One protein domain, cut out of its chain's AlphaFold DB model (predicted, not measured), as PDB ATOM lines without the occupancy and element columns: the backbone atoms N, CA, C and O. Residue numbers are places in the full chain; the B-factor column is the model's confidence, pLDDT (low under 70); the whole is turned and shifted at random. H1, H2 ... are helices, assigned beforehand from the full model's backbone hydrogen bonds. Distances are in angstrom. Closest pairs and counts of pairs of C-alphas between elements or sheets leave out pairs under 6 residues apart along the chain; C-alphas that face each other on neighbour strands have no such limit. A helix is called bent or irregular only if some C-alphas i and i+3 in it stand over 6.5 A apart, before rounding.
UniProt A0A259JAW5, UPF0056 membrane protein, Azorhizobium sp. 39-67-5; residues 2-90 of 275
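Overview. This is residues 2 to 90 of the 275 residues of the protein "UPF0056 membrane protein" of Azorhizobium sp. 39-67-5 (UniProt A0A259JAW5). One long helix, H3, makes the long bar of an open frame, with the rest of the chain folded back from both its ends: H1 and then short H2 come before it and lead into its start, while H4 leaves its far end and diverges from it, H3 and H4 making a V. The contacts are few: no helix touches another, and residues 2 to 10 of H1 and residues 73 to 90, mostly H4, stick out. The 89 printed residues have four named helices, in the order H1, H2, H3, H4, and no named strand; the class is all helix. The whole is loose, with a radius of gyration of the C-alphas of 17.0 A and spans of 48 by 38 by 29 A.

Arrangement. Start at H3, residues 33 to 64, which has a kink of 51 degrees near residue 57 and is irregular there, with C-alphas 56 and 59 7.2 A apart. H2, residues 20 to 27, and H3 are near each other, with 5 pairs of C-alphas within 10 A and no pair within 8 A. H4, residues 69 to 88, is only just apart from H3, the closest C-alphas being 8.2 A apart. H1, residues 2 to 15, is apart from H2, H3 and H4, and H2 is apart from H4. In H1, H2 and H4 every O i to N i+4 pair is within hydrogen-bond range; in H3, 26 of 28 are.

Along the chain. Find C-alpha 33 at (27.854, 17.245, -53.636); from there H3 runs 45.2 A to C-alpha 64 at (11.189, 24.639, -12.293). H4 runs 28.4 A from Leu 69 to Val 88, H1 19.9 A from Glu 2, at (36.747, 9.566, -16.299), to Val 15, and H2 10.8 A from Leu 20 to Val 27.

Size, cuts and confidence. The C-alphas of Pro 32 and Ser 66, the two farthest apart, are 48.1 A from each other. The printed part has no cut, and its three links are tight. The mean pLDDT of the printed part is 84.3; look at residues 87 and 90 for values under 70.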
ATOM      1  N   GLU A   2      37.802  10.598 -16.182       83.00
ATOM      2  CA  GLU A   2      36.747   9.566 -16.299       83.00
ATOM      3  C   GLU A   2      35.338  10.113 -16.577       83.00
ATOM      4  O   GLU A   2      34.664   9.626 -17.478       83.00
ATOM      5  N   PHE A   3      34.915  11.178 -15.885       84.31
ATOM      6  CA  PHE A   3      33.611  11.809 -16.139       84.31
ATOM      7  C   PHE A   3      33.475  12.340 -17.573       84.31
ATOM      8  O   PHE A   3      32.452  12.137 -18.217       84.31
ATOM      9  N   ALA A   4      34.522  12.990 -18.090       81.81
ATOM     10  CA  ALA A   4      34.515  13.537 -19.444       81.81
ATOM     11  C   ALA A   4      34.434  12.421 -20.496       81.81
ATOM     12  O   ALA A   4      33.698  12.550 -21.470       81.81
ATOM     13  N   VAL A   5      35.131  11.305 -20.264       89.69
ATOM     14  CA  VAL A   5      35.062  10.121 -21.129       89.69
ATOM     15  C   VAL A   5      33.667   9.493 -21.078       89.69
ATOM     16  O   VAL A   5      33.087   9.236 -22.128       89.69
ATOM     17  N   ALA A   6      33.079   9.310 -19.894       85.31
ATOM     18  CA  ALA A   6      31.736   8.741 -19.753       85.31
ATOM     19  C   ALA A   6      30.650   9.622 -20.395       85.31
ATOM     20  O   ALA A   6      29.771   9.116 -21.093       85.31
ATOM     21  N   ALA A   7      30.732  10.943 -20.206       83.50
ATOM     22  CA  ALA A   7      29.826  11.902 -20.832       83.50
ATOM     23  C   ALA A   7      29.964  11.887 -22.361       83.50
ATOM     24  O   ALA A   7      28.958  11.865 -23.066       83.50
ATOM     25  N   PHE A   8      31.197  11.833 -22.872       85.25
ATOM     26  CA  PHE A   8      31.467  11.740 -24.306       85.25
ATOM     27  C   PHE A   8      30.918  10.446 -24.917       85.25
ATOM     28  O   PHE A   8      30.239  10.496 -25.940       85.25
ATOM     29  N   VAL A   9      31.154   9.296 -24.280       88.75
ATOM     30  CA  VAL A   9      30.628   8.001 -24.743       88.75
ATOM     31  C   VAL A   9      29.100   7.992 -24.715       88.75
ATOM     32  O   VAL A   9      28.480   7.578 -25.689       88.75
ATOM     33  N   THR A  10      28.483   8.506 -23.647       84.56
ATOM     34  CA  THR A  10      27.016   8.609 -23.546       84.56
ATOM     35  C   THR A  10      26.451   9.486 -24.660       84.56
ATOM     36  O   THR A  10      25.476   9.109 -25.301       84.56
ATOM     37  N   LEU A  11      27.087  10.625 -24.940       82.75
ATOM     38  CA  LEU A  11      26.688  11.507 -26.034       82.75
ATOM     39  C   LEU A  11      26.803  10.807 -27.395       82.75
ATOM     40  O   LEU A  11      25.893  10.917 -28.210       82.75
ATOM     41  N   LEU A  12      27.889  10.066 -27.633       83.75
ATOM     42  CA  LEU A  12      28.113   9.348 -28.889       83.75
ATOM     43  C   LEU A  12      27.055   8.263 -29.119       83.75
ATOM     44  O   LEU A  12      26.538   8.151 -30.225       83.75
ATOM     45  N   VAL A  13      26.698   7.514 -28.074       85.38
ATOM     46  CA  VAL A  13      25.643   6.490 -28.133       85.38
ATOM     47  C   VAL A  13      24.264   7.116 -28.352       85.38
ATOM     48  O   VAL A  13      23.493   6.608 -29.153       85.38
ATOM     49  N   VAL A  14      23.952   8.227 -27.676       81.50
ATOM     50  CA  VAL A  14      22.644   8.898 -27.789       81.50
ATOM     51  C   VAL A  14      22.445   9.559 -29.153       81.50
ATOM     52  O   VAL A  14      21.335   9.552 -29.676       81.50
ATOM     53  N   VAL A  15      23.496  10.151 -29.724       83.88
ATOM     54  CA  VAL A  15      23.428  10.793 -31.048       83.88
ATOM     55  C   VAL A  15      23.369   9.760 -32.175       83.88
ATOM     56  O   VAL A  15      22.845  10.073 -33.237       83.88
ATOM     57  N   ASP A  16      23.909   8.560 -31.952       86.62
ATOM     58  CA  ASP A  16      24.007   7.473 -32.931       86.62
ATOM     59  C   ASP A  16      24.454   7.945 -34.332       86.62
ATOM     60  O   ASP A  16      23.742   7.816 -35.334       86.62
ATOM     61  N   PRO A  17      25.663   8.528 -34.444       82.88
ATOM     62  CA  PRO A  17      26.135   9.057 -35.716       82.88
ATOM     63  C   PRO A  17      26.247   7.974 -36.793       82.88
ATOM     64  O   PRO A  17      26.177   8.307 -37.970       82.88
ATOM     65  N   VAL A  18      26.420   6.703 -36.407       85.94
ATOM     66  CA  VAL A  18      26.547   5.568 -37.330       85.94
ATOM     67  C   VAL A  18      25.186   5.200 -37.916       85.94
ATOM     68  O   VAL A  18      25.074   5.098 -39.139       85.94
ATOM     69  N   GLY A  19      24.147   5.071 -37.085       80.38
ATOM     70  CA  GLY A  19      22.782   4.791 -37.543       80.38
ATOM     71  C   GLY A  19      22.168   5.921 -38.372       80.38
ATOM     72  O   GLY A  19      21.328   5.672 -39.234       80.38
ATOM     73  N   LEU A  20      22.634   7.161 -38.198       83.69
ATOM     74  CA  LEU A  20      22.175   8.303 -38.995       83.69
ATOM     75  C   LEU A  20      22.766   8.357 -40.416       83.69
ATOM     76  O   LEU A  20      22.199   9.041 -41.273       83.69
ATOM     77  N   VAL A  21      23.875   7.659 -40.705       87.31
ATOM     78  CA  VAL A  21      24.530   7.716 -42.029       87.31
ATOM     79  C   VAL A  21      23.617   7.219 -43.161       87.31
ATOM     80  O   VAL A  21      23.479   7.955 -44.143       87.31
ATOM     81  N   PRO A  22      22.970   6.038 -43.077       81.44
ATOM     82  CA  PRO A  22      22.088   5.555 -44.141       81.44
ATOM     83  C   PRO A  22      20.879   6.468 -44.364       81.44
ATOM     84  O   PRO A  22      20.583   6.809 -45.507       81.44
ATOM     85  N   SER A  23      20.244   6.947 -43.289       78.69
ATOM     86  CA  SER A  23      19.112   7.885 -43.355       78.69
ATOM     87  C   SER A  23      19.505   9.197 -44.030       78.69
ATOM     88  O   SER A  23      18.790   9.715 -44.887       78.69
ATOM     89  N   TYR A  24      20.688   9.717 -43.702       84.69
ATOM     90  CA  TYR A  24      21.224  10.907 -44.346       84.69
ATOM     91  C   TYR A  24      21.518  10.678 -45.835       84.69
ATOM     92  O   TYR A  24      21.203  11.537 -46.660       84.69
ATOM     93  N   ILE A  25      22.109   9.535 -46.203       85.94
ATOM     94  CA  ILE A  25      22.356   9.175 -47.609       85.94
ATOM     95  C   ILE A  25      21.034   9.081 -48.378       85.94
ATOM     96  O   ILE A  25      20.949   9.670 -49.450       85.94
ATOM     97  N   ALA A  26      20.018   8.416 -47.822       81.88
ATOM     98  CA  ALA A  26      18.714   8.238 -48.460       81.88
ATOM     99  C   ALA A  26      18.044   9.580 -48.795       81.88
ATOM    100  O   ALA A  26      17.635   9.810 -49.930       81.88
ATOM    101  N   VAL A  27      18.018  10.512 -47.837       81.12
ATOM    102  CA  VAL A  27      17.376  11.828 -48.013       81.12
ATOM    103  C   VAL A  27      18.187  12.767 -48.917       81.12
ATOM    104  O   VAL A  27      17.637  13.688 -49.515       81.12
ATOM    105  N   THR A  28      19.504  12.565 -49.033       86.38
ATOM    106  CA  THR A  28      20.391  13.458 -49.803       86.38
ATOM    107  C   THR A  28      20.878  12.869 -51.127       86.38
ATOM    108  O   THR A  28      21.796  13.433 -51.729       86.38
ATOM    109  N   HIS A  29      20.297  11.754 -51.588       81.94
ATOM    110  CA  HIS A  29      20.815  11.004 -52.736       81.94
ATOM    111  C   HIS A  29      20.733  11.781 -54.066       81.94
ATOM    112  O   HIS A  29      21.683  11.726 -54.842       81.94
ATOM    113  N   ASP A  30      19.688  12.592 -54.265       84.06
ATOM    114  CA  ASP A  30      19.484  13.420 -55.468       84.06
ATOM    115  C   ASP A  30      20.220  14.774 -55.438       84.06
ATOM    116  O   ASP A  30      20.125  15.582 -56.365       84.06
ATOM    117  N   MET A  31      20.941  15.083 -54.356       85.12
ATOM    118  CA  MET A  31      21.533  16.408 -54.169       85.12
ATOM    119  C   MET A  31      22.953  16.510 -54.752       85.12
ATOM    120  O   MET A  31      23.790  15.636 -54.511       85.12
ATOM    121  N   PRO A  32      23.307  17.638 -55.402       86.19
ATOM    122  CA  PRO A  32      24.684  17.920 -55.790       86.19
ATOM    123  C   PRO A  32      25.648  17.894 -54.581       86.19
ATOM    124  O   PRO A  32      25.280  18.357 -53.491       86.19
ATOM    125  N   PRO A  33      26.910  17.440 -54.746       78.75
ATOM    126  CA  PRO A  33      27.854  17.245 -53.636       78.75
ATOM    127  C   PRO A  33      28.111  18.489 -52.766       78.75
ATOM    128  O   PRO A  33      28.346  18.373 -51.560       78.75
ATOM    129  N   SER A  34      28.052  19.685 -53.355       79.00
ATOM    130  CA  SER A  34      28.224  20.967 -52.659       79.00
ATOM    131  C   SER A  34      27.043  21.304 -51.741       79.00
ATOM    132  O   SER A  34      27.252  21.684 -50.587       79.00
ATOM    133  N   SER A  35      25.810  21.105 -52.213       80.19
ATOM    134  CA  SER A  35      24.582  21.326 -51.437       80.19
ATOM    135  C   SER A  35      24.459  20.324 -50.295       80.19
ATOM    136  O   SER A  35      24.158  20.709 -49.165       80.19
ATOM    137  N   ARG A  36      24.797  19.056 -50.559       84.69
ATOM    138  CA  ARG A  36      24.806  17.985 -49.558       84.69
ATOM    139  C   ARG A  36      25.702  18.339 -48.368       84.69
ATOM    140  O   ARG A  36      25.263  18.302 -47.224       84.69
ATOM    141  N   ARG A  37      26.937  18.789 -48.608       82.88
ATOM    142  CA  ARG A  37      27.855  19.181 -47.519       82.88
ATOM    143  C   ARG A  37      27.356  20.394 -46.722       82.88
ATOM    144  O   ARG A  37      27.611  20.478 -45.523       82.88
ATOM    145  N   GLY A  38      26.621  21.303 -47.366       85.19
ATOM    146  CA  GLY A  38      25.962  22.426 -46.698       85.19
ATOM    147  C   GLY A  38      24.840  21.992 -45.749       85.19
ATOM    148  O   GLY A  38      24.732  22.535 -44.650       85.19
ATOM    149  N   VAL A  39      24.042  20.993 -46.140       86.00
ATOM    150  CA  VAL A  39      22.982  20.417 -45.291       86.00
ATOM    151  C   VAL A  39      23.581  19.767 -44.045       86.00
ATOM    152  O   VAL A  39      23.139  20.084 -42.942       86.00
ATOM    153  N   ALA A  40      24.633  18.954 -44.198       86.38
ATOM    154  CA  ALA A  40      25.326  18.335 -43.064       86.38
ATOM    155  C   ALA A  40      25.790  19.372 -42.031       86.38
ATOM    156  O   ALA A  40      25.464  19.262 -40.853       86.38
ATOM    157  N   TRP A  41      26.493  20.420 -42.471       88.31
ATOM    158  CA  TRP A  41      27.003  21.449 -41.561       88.31
ATOM    159  C   TRP A  41      25.902  22.201 -40.819       88.31
ATOM    160  O   TRP A  41      26.025  22.437 -39.617       88.31
ATOM    161  N   ARG A  42      24.820  22.570 -41.512       88.06
ATOM    162  CA  ARG A  42      23.683  23.259 -40.883       88.06
ATOM    163  C   ARG A  42      22.985  22.360 -39.871       88.06
ATOM    164  O   ARG A  42      22.715  22.816 -38.765       88.06
ATOM    165  N   ALA A  43      22.753  21.095 -40.219       87.50
ATOM    166  CA  ALA A  43      22.156  20.119 -39.315       87.50
ATOM    167  C   ALA A  43      23.020  19.914 -38.061       87.50
ATOM    168  O   ALA A  43      22.511  20.001 -36.945       87.50
ATOM    169  N   SER A  44      24.338  19.743 -38.226       87.88
ATOM    170  CA  SER A  44      25.272  19.615 -37.102       87.88
ATOM    171  C   SER A  44      25.315  20.868 -36.227       87.88
ATOM    172  O   SER A  44      25.359  20.752 -35.006       87.88
ATOM    173  N   LEU A  45      25.268  22.065 -36.822       91.50
ATOM    174  CA  LEU A  45      25.263  23.318 -36.068       91.50
ATOM    175  C   LEU A  45      23.971  23.490 -35.259       91.50
ATOM    176  O   LEU A  45      24.034  23.842 -34.084       91.50
ATOM    177  N   ILE A  46      22.812  23.208 -35.860       90.31
ATOM    178  CA  ILE A  46      21.516  23.256 -35.170       90.31
ATOM    179  C   ILE A  46      21.507  22.263 -34.005       90.31
ATOM    180  O   ILE A  46      21.167  22.641 -32.885       90.31
ATOM    181  N   ALA A  47      21.943  21.022 -34.239       87.25
ATOM    182  CA  ALA A  47      22.044  20.009 -33.193       87.25
ATOM    183  C   ALA A  47      22.979  20.453 -32.057       87.25
ATOM    184  O   ALA A  47      22.619  20.338 -30.887       87.25
ATOM    185  N   ALA A  48      24.142  21.027 -32.382       88.56
ATOM    186  CA  ALA A  48      25.080  21.544 -31.388       88.56
ATOM    187  C   ALA A  48      24.469  22.671 -30.539       88.56
ATOM    188  O   ALA A  48      24.649  22.678 -29.322       88.56
ATOM    189  N   ILE A  49      23.711  23.589 -31.150       92.06
ATOM    190  CA  ILE A  49      23.021  24.672 -30.433       92.06
ATOM    191  C   ILE A  49      21.945  24.108 -29.500       92.06
ATOM    192  O   ILE A  49      21.877  24.512 -28.341       92.06
ATOM    193  N   ILE A  50      21.131  23.158 -29.970       89.00
ATOM    194  CA  ILE A  50      20.086  22.521 -29.154       89.00
ATOM    195  C   ILE A  50      20.704  21.767 -27.975       89.00
ATOM    196  O   ILE A  50      20.231  21.905 -26.845       89.00
ATOM    197  N   LEU A  51      21.775  21.005 -28.209       85.94
ATOM    198  CA  LEU A  51      22.486  20.270 -27.162       85.94
ATOM    199  C   LEU A  51      23.127  21.216 -26.146       85.94
ATOM    200  O   LEU A  51      22.972  21.003 -24.947       85.94
ATOM    201  N   ALA A  52      23.790  22.282 -26.598       87.81
ATOM    202  CA  ALA A  52      24.379  23.283 -25.713       87.81
ATOM    203  C   ALA A  52      23.306  24.005 -24.885       87.81
ATOM    204  O   ALA A  52      23.449  24.140 -23.671       87.81
ATOM    205  N   GLY A  53      22.201  24.411 -25.516       90.06
ATOM    206  CA  GLY A  53      21.067  25.027 -24.830       90.06
ATOM    207  C   GLY A  53      20.455  24.093 -23.790       90.06
ATOM    208  O   GLY A  53      20.248  24.492 -22.648       90.06
ATOM    209  N   SER A  54      20.249  22.826 -24.145       85.94
ATOM    210  CA  SER A  54      19.704  21.810 -23.238       85.94
ATOM    211  C   SER A  54      20.659  21.480 -22.091       85.94
ATOM    212  O   SER A  54      20.218  21.308 -20.961       85.94
ATOM    213  N   ALA A  55      21.969  21.438 -22.340       84.00
ATOM    214  CA  ALA A  55      22.973  21.196 -21.307       84.00
ATOM    215  C   ALA A  55      23.044  22.343 -20.286       84.00
ATOM    216  O   ALA A  55      23.238  22.095 -19.097       84.00
ATOM    217  N   LEU A  56      22.871  23.590 -20.735       88.19
ATOM    218  CA  LEU A  56      22.946  24.779 -19.879       88.19
ATOM    219  C   LEU A  56      21.621  25.084 -19.164       88.19
ATOM    220  O   LEU A  56      21.628  25.446 -17.991       88.19
ATOM    221  N   ALA A  57      20.487  24.940 -19.853       87.38
ATOM    222  CA  ALA A  57      19.163  25.285 -19.331       87.38
ATOM    223  C   ALA A  57      18.388  24.085 -18.762       87.38
ATOM    224  O   ALA A  57      17.386  24.277 -18.074       87.38
ATOM    225  N   GLY A  58      18.830  22.853 -19.027       84.25
ATOM    226  CA  GLY A  58      18.098  21.634 -18.678       84.25
ATOM    227  C   GLY A  58      17.903  21.447 -17.177       84.25
ATOM    228  O   GLY A  58      16.779  21.218 -16.744       84.25
ATOM    229  N   ASP A  59      18.958  21.606 -16.366       82.75
ATOM    230  CA  ASP A  59      18.843  21.479 -14.900       82.75
ATOM    231  C   ASP A  59      17.887  22.533 -14.321       82.75
ATOM    232  O   ASP A  59      17.038  22.233 -13.483       82.75
ATOM    233  N   TRP A  60      17.963  23.765 -14.827       86.75
ATOM    234  CA  TRP A  60      17.068  24.848 -14.426       86.75
ATOM    235  C   TRP A  60      15.602  24.562 -14.795       86.75
ATOM    236  O   TRP A  60      14.702  24.733 -13.966       86.75
ATOM    237  N   LEU A  61      15.353  24.074 -16.014       85.88
ATOM    238  CA  LEU A  61      14.015  23.736 -16.494       85.88
ATOM    239  C   LEU A  61      13.403  22.581 -15.689       85.88
ATOM    240  O   LEU A  61      12.261  22.678 -15.240       85.88
ATOM    241  N   LEU A  62      14.173  21.515 -15.450       83.88
ATOM    242  CA  LEU A  62      13.724  20.345 -14.688       83.88
ATOM    243  C   LEU A  62      13.355  20.712 -13.247       83.88
ATOM    244  O   LEU A  62      12.315  20.276 -12.750       83.88
ATOM    245  N   ARG A  63      14.154  21.569 -12.599       82.44
ATOM    246  CA  ARG A  63      13.861  22.073 -11.248       82.44
ATOM    247  C   ARG A  63      12.598  22.926 -11.207       82.44
ATOM    248  O   ARG A  63      11.805  22.772 -10.286       82.44
ATOM    249  N   THR A  64      12.388  23.783 -12.207       88.12
ATOM    250  CA  THR A  64      11.189  24.639 -12.293       88.12
ATOM    251  C   THR A  64       9.919  23.803 -12.464       88.12
ATOM    252  O   THR A  64       8.898  24.082 -11.842       88.12
ATOM    253  N   LEU A  65       9.997  22.721 -13.241       84.50
ATOM    254  CA  LEU A  65       8.892  21.783 -13.454       84.50
ATOM    255  C   LEU A  65       8.737  20.745 -12.327       84.50
ATOM    256  O   LEU A  65       7.860  19.890 -12.410       84.50
ATOM    257  N   SER A  66       9.564  20.803 -11.273       83.81
ATOM    258  CA  SER A  66       9.599  19.817 -10.177       83.81
ATOM    259  C   SER A  66       9.788  18.363 -10.647       83.81
ATOM    260  O   SER A  66       9.340  17.420  -9.994       83.81
ATOM    261  N   ILE A  67      10.473  18.163 -11.778       85.44
ATOM    262  CA  ILE A  67      10.773  16.839 -12.333       85.44
ATOM    263  C   ILE A  67      12.127  16.381 -11.797       85.44
ATOM    264  O   ILE A  67      13.143  17.058 -11.945       85.44
ATOM    265  N   THR A  68      12.155  15.200 -11.185       85.81
ATOM    266  CA  THR A  68      13.390  14.621 -10.650       85.81
ATOM    267  C   THR A  68      14.125  13.801 -11.714       85.81
ATOM    268  O   THR A  68      13.512  13.198 -12.599       85.81
ATOM    269  N   LEU A  69      15.457  13.725 -11.614       79.81
ATOM    270  CA  LEU A  69      16.273  12.899 -12.514       79.81
ATOM    271  C   LEU A  69      15.840  11.412 -12.526       79.81
ATOM    272  O   LEU A  69      15.798  10.826 -13.608       79.81
ATOM    273  N   PRO A  70      15.456  10.789 -11.387       85.25
ATOM    274  CA  PRO A  70      14.853   9.456 -11.389       85.25
ATOM    275  C   PRO A  70      13.565   9.362 -12.215       85.25
ATOM    276  O   PRO A  70      13.427   8.425 -12.996       85.25
ATOM    277  N   ALA A  71      12.653  10.337 -12.108       85.69
ATOM    278  CA  ALA A  71      11.413  10.342 -12.885       85.69
ATOM    279  C   ALA A  71      11.687  10.423 -14.395       85.69
ATOM    280  O   ALA A  71      11.081   9.688 -15.173       85.69
ATOM    281  N   PHE A  72      12.658  11.244 -14.804       83.38
ATOM    282  CA  PHE A  72      13.072  11.348 -16.205       83.38
ATOM    283  C   PHE A  72      13.663  10.033 -16.738       83.38
ATOM    284  O   PHE A  72      13.347   9.615 -17.849       83.38
ATOM    285  N   ARG A  73      14.473   9.333 -15.931       84.38
ATOM    286  CA  ARG A  73      15.030   8.016 -16.293       84.38
ATOM    287  C   ARG A  73      13.946   6.943 -16.408       84.38
ATOM    288  O   ARG A  73      14.022   6.129 -17.321       84.38
ATOM    289  N   ILE A  74      12.941   6.958 -15.530       89.62
ATOM    290  CA  ILE A  74      11.796   6.037 -15.606       89.62
ATOM    291  C   ILE A  74      10.986   6.304 -16.878       89.62
ATOM    292  O   ILE A  74      10.730   5.377 -17.638       89.62
ATOM    293  N   ALA A  75      10.639   7.565 -17.153       88.06
ATOM    294  CA  ALA A  75       9.880   7.935 -18.346       88.06
ATOM    295  C   ALA A  75      10.633   7.595 -19.645       88.06
ATOM    296  O   ALA A  75      10.056   7.002 -20.552       88.06
ATOM    297  N   GLY A  76      11.931   7.907 -19.715       83.94
ATOM    298  CA  GLY A  76      12.775   7.545 -20.856       83.94
ATOM    299  C   GLY A  76      12.915   6.032 -21.031       83.94
ATOM    300  O   GLY A  76      12.849   5.540 -22.152       83.94
ATOM    301  N   GLY A  77      13.043   5.280 -19.933       87.69
ATOM    302  CA  GLY A  77      13.070   3.816 -19.962       87.69
ATOM    303  C   GLY A  77      11.762   3.212 -20.474       87.69
ATOM    304  O   GLY A  77      11.798   2.322 -21.317       87.69
ATOM    305  N   LEU A  78      10.614   3.733 -20.029       92.94
ATOM    306  CA  LEU A  78       9.298   3.320 -20.525       92.94
ATOM    307  C   LEU A  78       9.110   3.664 -22.006       92.94
ATOM    308  O   LEU A  78       8.575   2.848 -22.750       92.94
ATOM    309  N   LEU A  79       9.585   4.831 -22.450       85.56
ATOM    310  CA  LEU A  79       9.543   5.229 -23.857       85.56
ATOM    311  C   LEU A  79      10.381   4.287 -24.732       85.56
ATOM    312  O   LEU A  79       9.887   3.792 -25.739       85.56
ATOM    313  N   LEU A  80      11.627   4.006 -24.335       85.38
ATOM    314  CA  LEU A  80      12.506   3.088 -25.066       85.38
ATOM    315  C   LEU A  80      11.955   1.660 -25.073       85.38
ATOM    316  O   LEU A  80      11.996   0.999 -26.107       85.38
ATOM    317  N   PHE A  81      11.404   1.199 -23.948       87.81
ATOM    318  CA  PHE A  81      10.722  -0.090 -23.867       87.81
ATOM    319  C   PHE A  81       9.509  -0.146 -24.803       87.81
ATOM    320  O   PHE A  81       9.333  -1.142 -25.495       87.81
ATOM    321  N   SER A  82       8.716   0.928 -24.876       82.94
ATOM    322  CA  SER A  82       7.572   1.023 -25.791       82.94
ATOM    323  C   SER A  82       8.015   0.921 -27.249       82.94
ATOM    324  O   SER A  82       7.497   0.080 -27.973       82.94
ATOM    325  N   ILE A  83       9.022   1.699 -27.660       78.81
ATOM    326  CA  ILE A  83       9.547   1.681 -29.037       78.81
ATOM    327  C   ILE A  83      10.125   0.300 -29.379       78.81
ATOM    328  O   ILE A  83       9.865  -0.238 -30.451       78.81
ATOM    329  N   ALA A  84      10.881  -0.312 -28.465       82.56
ATOM    330  CA  ALA A  84      11.441  -1.646 -28.679       82.56
ATOM    331  C   ALA A  84      10.347  -2.724 -28.775       82.56
ATOM    332  O   ALA A  84      10.418  -3.597 -29.638       82.56
ATOM    333  N   SER A  85       9.322  -2.647 -27.923       82.44
ATOM    334  CA  SER A  85       8.152  -3.530 -27.962       82.44
ATOM    335  C   SER A  85       7.399  -3.389 -29.291       82.44
ATOM    336  O   SER A  85       7.102  -4.387 -29.941       82.44
ATOM    337  N   GLU A  86       7.182  -2.158 -29.761       75.06
ATOM    338  CA  GLU A  86       6.587  -1.875 -31.075       75.06
ATOM    339  C   GLU A  86       7.387  -2.510 -32.223       75.06
ATOM    340  O   GLU A  86       6.798  -3.119 -33.118       75.06
ATOM    341  N   MET A  87       8.724  -2.446 -32.172       68.19
ATOM    342  CA  MET A  87       9.591  -3.089 -33.168       68.19
ATOM    343  C   MET A  87       9.497  -4.621 -33.138       68.19
ATOM    344  O   MET A  87       9.491  -5.242 -34.200       68.19
ATOM    345  N   VAL A  88       9.412  -5.235 -31.952       78.38
ATOM    346  CA  VAL A  88       9.327  -6.701 -31.785       78.38
ATOM    347  C   VAL A  88       7.978  -7.247 -32.246       78.38
ATOM    348  O   VAL A  88       7.930  -8.282 -32.904       78.38
ATOM    349  N   PHE A  89       6.885  -6.548 -31.947       73.12
ATOM    350  CA  PHE A  89       5.536  -6.976 -32.326       73.12
ATOM    351  C   PHE A  89       5.121  -6.518 -33.730       73.12
ATOM    352  O   PHE A  89       3.970  -6.698 -34.118       73.12
ATOM    353  N   GLY A  90       6.039  -5.921 -34.500       53.09
ATOM    354  CA  GLY A  90       5.779  -5.486 -35.874       53.09
ATOM    355  C   GLY A  90       4.705  -4.402 -35.985       53.09
ATOM    356  O   GLY A  90       4.239  -4.110 -37.086       53.09
TER     357      GLY A  90